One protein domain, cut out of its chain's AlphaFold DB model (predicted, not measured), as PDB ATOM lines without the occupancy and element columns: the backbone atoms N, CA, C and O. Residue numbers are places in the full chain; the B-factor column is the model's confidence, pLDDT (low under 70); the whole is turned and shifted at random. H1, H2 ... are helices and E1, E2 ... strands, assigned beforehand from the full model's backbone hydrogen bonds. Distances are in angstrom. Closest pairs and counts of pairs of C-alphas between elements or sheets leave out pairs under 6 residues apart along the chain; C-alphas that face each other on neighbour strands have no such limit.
ATOM      1  N   ASP A  11     166.542 209.975 238.579       92.44
ATOM      2  CA  ASP A  11     166.780 209.596 237.192       92.44
ATOM      3  C   ASP A  11     166.121 208.244 236.937       92.44
ATOM      4  O   ASP A  11     166.218 207.331 237.762       92.44
ATOM      5  N   TYR A  12     165.458 208.117 235.796       94.56
ATOM      6  CA  TYR A  12     164.769 206.908 235.373       94.56
ATOM      7  C   TYR A  12     165.538 206.209 234.261       94.56
ATOM      8  O   TYR A  12     166.101 206.855 233.382       94.56
ATOM      9  N   TYR A  13     165.522 204.883 234.278       94.25
ATOM     10  CA  TYR A  13     166.187 204.058 233.278       94.25
ATOM     11  C   TYR A  13     165.278 202.913 232.868       94.25
ATOM     12  O   TYR A  13     164.532 202.382 233.691       94.25
ATOM     13  N   ILE A  14     165.370 202.495 231.611       94.00
ATOM     14  CA  ILE A  14     164.608 201.361 231.094       94.00
ATOM     15  C   ILE A  14     165.590 200.288 230.661       94.00
ATOM     16  O   ILE A  14     166.490 200.543 229.866       94.00
ATOM     17  N   LEU A  15     165.407 199.077 231.173       92.69
ATOM     18  CA  LEU A  15     166.205 197.924 230.774       92.69
ATOM     19  C   LEU A  15     165.344 196.667 230.839       92.69
ATOM     20  O   LEU A  15     164.690 196.421 231.851       92.69
ATOM     21  N   ASN A  16     165.357 195.855 229.779       89.88
ATOM     22  CA  ASN A  16     164.625 194.584 229.711       89.88
ATOM     23  C   ASN A  16     163.152 194.722 230.139       89.88
ATOM     24  O   ASN A  16     162.680 193.987 231.015       89.88
ATOM     25  N   ASN A  17     162.460 195.700 229.542       91.19
ATOM     26  CA  ASN A  17     161.054 196.027 229.795       91.19
ATOM     27  C   ASN A  17     160.735 196.323 231.272       91.19
ATOM     28  O   ASN A  17     159.632 196.063 231.746       91.19
ATOM     29  N   ARG A  18     161.709 196.857 232.018       92.44
ATOM     30  CA  ARG A  18     161.542 197.294 233.406       92.44
ATOM     31  C   ARG A  18     161.995 198.729 233.564       92.44
ATOM     32  O   ARG A  18     162.986 199.137 232.960       92.44
ATOM     33  N   LEU A  19     161.277 199.455 234.411       95.12
ATOM     34  CA  LEU A  19     161.620 200.810 234.806       95.12
ATOM     35  C   LEU A  19     162.402 200.775 236.116       95.12
ATOM     36  O   LEU A  19     161.962 200.192 237.105       95.12
ATOM     37  N   TYR A  20     163.546 201.432 236.117       94.88
ATOM     38  CA  TYR A  20     164.394 201.636 237.275       94.88
ATOM     39  C   TYR A  20     164.400 203.117 237.610       94.88
ATOM     40  O   TYR A  20     164.273 203.958 236.719       94.88
ATOM     41  N   ARG A  21     164.579 203.441 238.887       93.38
ATOM     42  CA  ARG A  21     164.895 204.798 239.317       93.38
ATOM     43  C   ARG A  21     166.117 204.806 240.209       93.38
ATOM     44  O   ARG A  21     166.386 203.842 240.928       93.38
ATOM     45  N   TYR A  22     166.813 205.925 240.171       90.38
ATOM     46  CA  TYR A  22     167.989 206.186 240.972       90.38
ATOM     47  C   TYR A  22     167.939 207.604 241.527       90.38
ATOM     48  O   TYR A  22     167.600 208.543 240.812       90.38
ATOM     49  N   GLU A  23     168.250 207.766 242.808       87.38
ATOM     50  CA  GLU A  23     168.247 209.075 243.464       87.38
ATOM     51  C   GLU A  23     169.377 209.973 242.925       87.38
ATOM     52  O   GLU A  23     170.561 209.630 243.019       87.38
ATOM     53  N   LYS A  24     169.021 211.147 242.386       82.69
ATOM     54  CA  LYS A  24     169.984 212.092 241.804       82.69
ATOM     55  C   LYS A  24     171.026 212.562 242.821       82.69
ATOM     56  O   LYS A  24     170.759 212.714 244.012       82.69
ATOM     57  N   GLY A  25     172.223 212.872 242.320       70.62
ATOM     58  CA  GLY A  25     173.315 213.443 243.119       70.62
ATOM     59  C   GLY A  25     174.130 212.422 243.917       70.62
ATOM     60  O   GLY A  25     175.005 212.812 244.689       70.62
ATOM     61  N   ARG A  26     173.883 211.121 243.723       69.12
ATOM     62  CA  ARG A  26     174.674 210.030 244.311       69.12
ATOM     63  C   ARG A  26     175.547 209.352 243.255       69.12
ATOM     64  O   ARG A  26     175.166 209.267 242.090       69.12
ATOM     65  N   ASN A  27     176.699 208.810 243.644       65.62
ATOM     66  CA  ASN A  27     177.595 208.109 242.717       65.62
ATOM     67  C   ASN A  27     177.106 206.675 242.433       65.62
ATOM     68  O   ASN A  27     176.983 205.876 243.360       65.62
ATOM     69  N   PHE A  28     176.896 206.344 241.152       66.62
ATOM     70  CA  PHE A  28     176.525 204.999 240.684       66.62
ATOM     71  C   PHE A  28     177.515 203.916 241.141       66.62
ATOM     72  O   PHE A  28     177.128 202.766 241.368       66.62
ATOM     73  N   LYS A  29     178.804 204.265 241.287       61.12
ATOM     74  CA  LYS A  29     179.875 203.338 241.676       61.12
ATOM     75  C   LYS A  29     179.738 202.914 243.141       61.12
ATOM     76  O   LYS A  29     180.393 203.459 244.023       61.12
ATOM     77  N   GLY A  30     178.931 201.882 243.373       57.09
ATOM     78  CA  GLY A  30     178.959 201.072 244.594       57.09
ATOM     79  C   GLY A  30     177.693 201.105 245.447       57.09
ATOM     80  O   GLY A  30     177.612 200.353 246.416       57.09
ATOM     81  N   GLU A  31     176.684 201.906 245.099       65.62
ATOM     82  CA  GLU A  31     175.486 202.069 245.932       65.62
ATOM     83  C   GLU A  31     174.215 201.471 245.302       65.62
ATOM     84  O   GLU A  31     173.248 202.168 245.010       65.62
ATOM     85  N   ILE A  32     174.184 200.135 245.190       69.25
ATOM     86  CA  ILE A  32     173.000 199.330 244.800       69.25
ATOM     87  C   ILE A  32     171.756 199.707 245.629       69.25
ATOM     88  O   ILE A  32     170.637 199.651 245.135       69.25
ATOM     89  N   LYS A  33     171.959 200.118 246.887       74.06
ATOM     90  CA  LYS A  33     170.908 200.499 247.847       74.06
ATOM     91  C   LYS A  33     170.034 201.687 247.411       74.06
ATOM     92  O   LYS A  33     168.975 201.865 247.992       74.06
ATOM     93  N   ASN A  34     170.480 202.493 246.445       83.00
ATOM     94  CA  ASN A  34     169.736 203.671 245.972       83.00
ATOM     95  C   ASN A  34     168.964 203.406 244.672       83.00
ATOM     96  O   ASN A  34     168.353 204.326 244.132       83.00
ATOM     97  N   PHE A  35     169.042 202.183 244.146       89.19
ATOM     98  CA  PHE A  35     168.237 201.765 243.013       89.19
ATOM     99  C   PHE A  35     166.952 201.124 243.488       89.19
ATOM    100  O   PHE A  35     166.940 200.282 244.387       89.19
ATOM    101  N   GLU A  36     165.884 201.464 242.791       93.44
ATOM    102  CA  GLU A  36     164.615 200.775 242.898       93.44
ATOM    103  C   GLU A  36     164.154 200.405 241.493       93.44
ATOM    104  O   GLU A  36     164.419 201.115 240.522       93.44
ATOM    105  N   VAL A  37     163.465 199.281 241.385       94.00
ATOM    106  CA  VAL A  37     162.768 198.861 240.171       94.00
ATOM    107  C   VAL A  37     161.268 198.985 240.417       94.00
ATOM    108  O   VAL A  37     160.808 198.798 241.544       94.00
ATOM    109  N   PHE A  38     160.515 199.362 239.390       91.56
ATOM    110  CA  PHE A  38     159.065 199.444 239.466       91.56
ATOM    111  C   PHE A  38     158.458 198.060 239.222       91.56
ATOM    112  O   PHE A  38     158.591 197.501 238.134       91.56
ATOM    113  N   GLU A  39     157.807 197.504 240.239       86.12
ATOM    114  CA  GLU A  39     157.164 196.190 240.217       86.12
ATOM    115  C   GLU A  39     155.858 196.242 241.009       86.12
ATOM    116  O   GLU A  39     155.799 196.862 242.068       86.12
ATOM    117  N   ASN A  40     154.808 195.568 240.529       77.75
ATOM    118  CA  ASN A  40     153.520 195.468 241.230       77.75
ATOM    119  C   ASN A  40     152.983 196.829 241.716       77.75
ATOM    120  O   ASN A  40     152.547 196.971 242.856       77.75
ATOM    121  N   ASN A  41     153.053 197.846 240.849       78.75
ATOM    122  CA  ASN A  41     152.658 199.231 241.134       78.75
ATOM    123  C   ASN A  41     153.429 199.912 242.283       78.75
ATOM    124  O   ASN A  41     152.967 200.915 242.833       78.75
ATOM    125  N   ALA A  42     154.612 199.407 242.635       87.31
ATOM    126  CA  ALA A  42     155.452 199.950 243.689       87.31
ATOM    127  C   ALA A  42     156.929 200.001 243.275       87.31
ATOM    128  O   ALA A  42     157.413 199.223 242.459       87.31
ATOM    129  N   TRP A  43     157.670 200.926 243.877       92.81
ATOM    130  CA  TRP A  43     159.125 200.954 243.773       92.81
ATOM    131  C   TRP A  43     159.719 200.035 244.834       92.81
ATOM    132  O   TRP A  43     159.406 200.174 246.016       92.81
ATOM    133  N   VAL A  44     160.547 199.082 244.411       92.50
ATOM    134  CA  VAL A  44     161.102 198.051 245.292       92.50
ATOM    135  C   VAL A  44     162.602 197.870 245.082       92.50
ATOM    136  O   VAL A  44     163.125 197.950 243.969       92.50
ATOM    137  N   ALA A  45     163.307 197.563 246.168       92.00
ATOM    138  CA  ALA A  45     164.733 197.249 246.155       92.00
ATOM    139  C   ALA A  45     164.981 195.773 245.777       92.00
ATOM    140  O   ALA A  45     165.488 194.977 246.572       92.00
ATOM    141  N   ASN A  46     164.597 195.370 244.561       91.50
ATOM    142  CA  ASN A  46     164.775 193.990 244.109       91.50
ATOM    143  C   ASN A  46     166.221 193.716 243.672       91.50
ATOM    144  O   ASN A  46     166.649 194.044 242.561       91.50
ATOM    145  N   SER A  47     166.979 193.053 244.548       89.75
ATOM    146  CA  SER A  47     168.410 192.808 244.336       89.75
ATOM    147  C   SER A  47     168.741 192.037 243.050       89.75
ATOM    148  O   SER A  47     169.808 192.265 242.482       89.75
ATOM    149  N   LYS A  48     167.856 191.156 242.557       91.50
ATOM    150  CA  LYS A  48     168.080 190.394 241.317       91.50
ATOM    151  C   LYS A  48     168.107 191.332 240.111       91.50
ATOM    152  O   LYS A  48     169.067 191.321 239.340       91.50
ATOM    153  N   TYR A  49     167.077 192.163 239.969       91.69
ATOM    154  CA  TYR A  49     166.953 193.072 238.831       91.69
ATOM    155  C   TYR A  49     167.956 194.212 238.890       91.69
ATOM    156  O   TYR A  49     168.507 194.577 237.854       91.69
ATOM    157  N   ILE A  50     168.250 194.726 240.085       91.50
ATOM    158  CA  ILE A  50     169.250 195.781 240.247       91.50
ATOM    159  C   ILE A  50     170.650 195.248 239.921       91.50
ATOM    160  O   ILE A  50     171.396 195.906 239.208       91.50
ATOM    161  N   LYS A  51     171.018 194.031 240.349       90.50
ATOM    162  CA  LYS A  51     172.300 193.423 239.935       90.50
ATOM    163  C   LYS A  51     172.389 193.255 238.418       90.50
ATOM    164  O   LYS A  51     173.426 193.562 237.838       90.50
ATOM    165  N   SER A  52     171.306 192.810 237.774       91.06
ATOM    166  CA  SER A  52     171.243 192.726 236.310       91.06
ATOM    167  C   SER A  52     171.470 194.091 235.657       91.06
ATOM    168  O   SER A  52     172.251 194.187 234.713       91.06
ATOM    169  N   PHE A  53     170.829 195.140 236.174       92.19
ATOM    170  CA  PHE A  53     171.025 196.514 235.715       92.19
ATOM    171  C   PHE A  53     172.484 196.959 235.856       92.19
ATOM    172  O   PHE A  53     173.101 197.379 234.880       92.19
ATOM    173  N   MET A  54     173.069 196.780 237.042       89.38
ATOM    174  CA  MET A  54     174.449 197.182 237.318       89.38
ATOM    175  C   MET A  54     175.464 196.458 236.432       89.38
ATOM    176  O   MET A  54     176.463 197.059 236.049       89.38
ATOM    177  N   ASN A  55     175.211 195.198 236.071       90.44
ATOM    178  CA  ASN A  55     176.057 194.480 235.120       90.44
ATOM    179  C   ASN A  55     176.033 195.145 233.735       90.44
ATOM    180  O   ASN A  55     177.096 195.360 233.164       90.44
ATOM    181  N   HIS A  56     174.853 195.524 233.229       91.06
ATOM    182  CA  HIS A  56     174.735 196.223 231.940       91.06
ATOM    183  C   HIS A  56     175.415 197.594 231.990       91.06
ATOM    184  O   HIS A  56     176.150 197.948 231.063       91.06
ATOM    185  N   TYR A  57     175.253 198.314 233.104       89.00
ATOM    186  CA  TYR A  57     175.914 199.598 233.328       89.00
ATOM    187  C   TYR A  57     177.443 199.456 233.334       89.00
ATOM    188  O   TYR A  57     178.150 200.175 232.636       89.00
ATOM    189  N   ALA A  58     177.976 198.459 234.050       87.44
ATOM    190  CA  ALA A  58     179.414 198.193 234.101       87.44
ATOM    191  C   ALA A  58     180.008 197.826 232.731       87.44
ATOM    192  O   ALA A  58     181.167 198.132 232.458       87.44
ATOM    193  N   THR A  59     179.222 197.178 231.869       90.00
ATOM    194  CA  THR A  59     179.623 196.830 230.499       90.00
ATOM    195  C   THR A  59     179.447 197.963 229.481       90.00
ATOM    196  O   THR A  59     179.839 197.788 228.332       90.00
ATOM    197  N   GLY A  60     178.865 199.103 229.873       87.50
ATOM    198  CA  GLY A  60     178.601 200.236 228.979       87.50
ATOM    199  C   GLY A  60     177.424 200.037 228.017       87.50
ATOM    200  O   GLY A  60     177.304 200.779 227.049       87.50
ATOM    201  N   TRP A  61     176.567 199.037 228.260       88.44
ATOM    202  CA  TRP A  61     175.323 198.843 227.499       88.44
ATOM    203  C   TRP A  61     174.242 199.861 227.868       88.44
ATOM    204  O   TRP A  61     173.332 200.097 227.082       88.44
ATOM    205  N   ILE A  62     174.338 200.415 229.074       89.69
ATOM    206  CA  ILE A  62     173.549 201.544 229.548       89.69
ATOM    207  C   ILE A  62     174.485 202.470 230.320       89.69
ATOM    208  O   ILE A  62     175.376 201.990 231.023       89.69
ATOM    209  N   ASP A  63     174.308 203.777 230.201       87.81
ATOM    210  CA  ASP A  63     175.086 204.758 230.947       87.81
ATOM    211  C   ASP A  63     174.253 205.977 231.372       87.81
ATOM    212  O   ASP A  63     173.031 206.007 231.249       87.81
ATOM    213  N   GLU A  64     174.909 206.978 231.956       85.25
ATOM    214  CA  GLU A  64     174.272 208.213 232.431       85.25
ATOM    215  C   GLU A  64     173.531 209.012 231.348       85.25
ATOM    216  O   GLU A  64     172.665 209.820 231.675       85.25
ATOM    217  N   ARG A  65     173.833 208.803 230.062       88.25
ATOM    218  CA  ARG A  65     173.155 209.475 228.942       88.25
ATOM    219  C   ARG A  65     171.800 208.848 228.627       88.25
ATOM    220  O   ARG A  65     170.978 209.502 227.992       88.25
ATOM    221  N   ASP A  66     171.560 207.622 229.091       90.56
ATOM    222  CA  ASP A  66     170.265 206.942 228.995       90.56
ATOM    223  C   ASP A  66     169.292 207.373 230.104       90.56
ATOM    224  O   ASP A  66     168.134 206.948 230.116       90.56
ATOM    225  N   ALA A  67     169.749 208.213 231.039       91.06
ATOM    226  CA  ALA A  67     168.932 208.749 232.113       91.06
ATOM    227  C   ALA A  67     167.773 209.586 231.563       91.06
ATOM    228  O   ALA A  67     167.952 210.549 230.816       91.06
ATOM    229  N   ILE A  68     166.567 209.259 232.010       92.88
ATOM    230  CA  ILE A  68     165.362 210.023 231.732       92.88
ATOM    231  C   ILE A  68     165.009 210.810 232.992       92.88
ATOM    232  O   ILE A  68     164.815 210.231 234.055       92.88
ATOM    233  N   SER A  69     164.914 212.136 232.894       91.25
ATOM    234  CA  SER A  69     164.610 212.989 234.056       91.25
ATOM    235  C   SER A  69     163.117 213.133 234.360       91.25
ATOM    236  O   SER A  69     162.765 213.615 235.435       91.25
ATOM    237  N   ASP A  70     162.247 212.751 233.422       92.38
ATOM    238  CA  ASP A  70     160.795 212.873 233.540       92.38
ATOM    239  C   ASP A  70     160.126 211.494 233.612       92.38
ATOM    240  O   ASP A  70     160.339 210.635 232.755       92.38
TER     241      ASP A  70
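What this domain is: This is residues 11 to 70 of the 257 residues of an uncharacterized protein of Flavobacterium columnare (UniProt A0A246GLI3). What does the domain look like? A strongly twisted sheet of four strands, E1 to E4, has one helix, H1, crossing one of its faces, and a tail of residues 59 to 70 without a named element follows the helix. The printed part begins and ends near one place, with the C-alphas of Asp 11 and Asp 70 7.7 A apart. What is it made of, and how large is it? The 60 printed residues, with four named strands and then one named helix, are of the mixed class, and the sheet is antiparallel in the order E1, E2, E3, E4. The whole is compact and rounded, with a radius of gyration of the C-alphas of 10.5 A and spans of 28 by 24 by 21 A.

How they stand to each other: How does the sheet begin? E1, residues 11 to 15, and E2, residues 18 to 23, form an antiparallel hairpin at 153 degrees, with N 13 and O 20 2.9 A apart, within hydrogen-bond range. How does it go on? E3, residues 35 to 39, is antiparallel to E2 at 145 degrees in a second hairpin, with N 21 and O 36 2.8 A apart. E4, residues 42 to 44, forms a hairpin with E3, antiparallel at 139 degrees, with N 39 and O 42 2.8 A apart; together the four strands are a meander, each the antiparallel neighbour of the one before. E3 is staggered, pairing with E2 over residues 35 to 37 and with E4 over 37 to 39. Where is the helix? H1, residues 47 to 58, is on the sheet in two layers, a helix on one face of a sheet, at a height over the sheet of 9.2 A, and runs across the strands at 77 degrees to E2 on the local plane. It lies only just over E2 and E3, with 3 of its C-alphas falling on each, and its closest C-alphas to E3 are those of Phe 35 and Ile 50, 6.7 A apart. Every O i to N i+4 pair in H1 is within hydrogen-bond range.

Where its parts are: Where does the first strand begin, and how long are the strands? C-alpha 11 of E1 is at (166.780, 209.596, 237.192); E1 is 13.3 A long, E2 16.9 A, E3 12.7 A and E4 6.2 A. Where does the helix run? H1, 16.0 A long, goes from C-alpha 47 at (168.410, 192.808, 244.336) to C-alpha 58 at (179.414, 198.193, 234.101).

The domain as a whole: Which C-alphas are farthest apart? Those of Asn 41 and Thr 59, at 29.1 A. Are there cuts or long links? The printed part has no cut, and the link from E2 to E3, with 11 residues, is long. Where is confidence low? The mean pLDDT of the printed part is 86.6, and residues 26 to 32 of this predicted model are under 70.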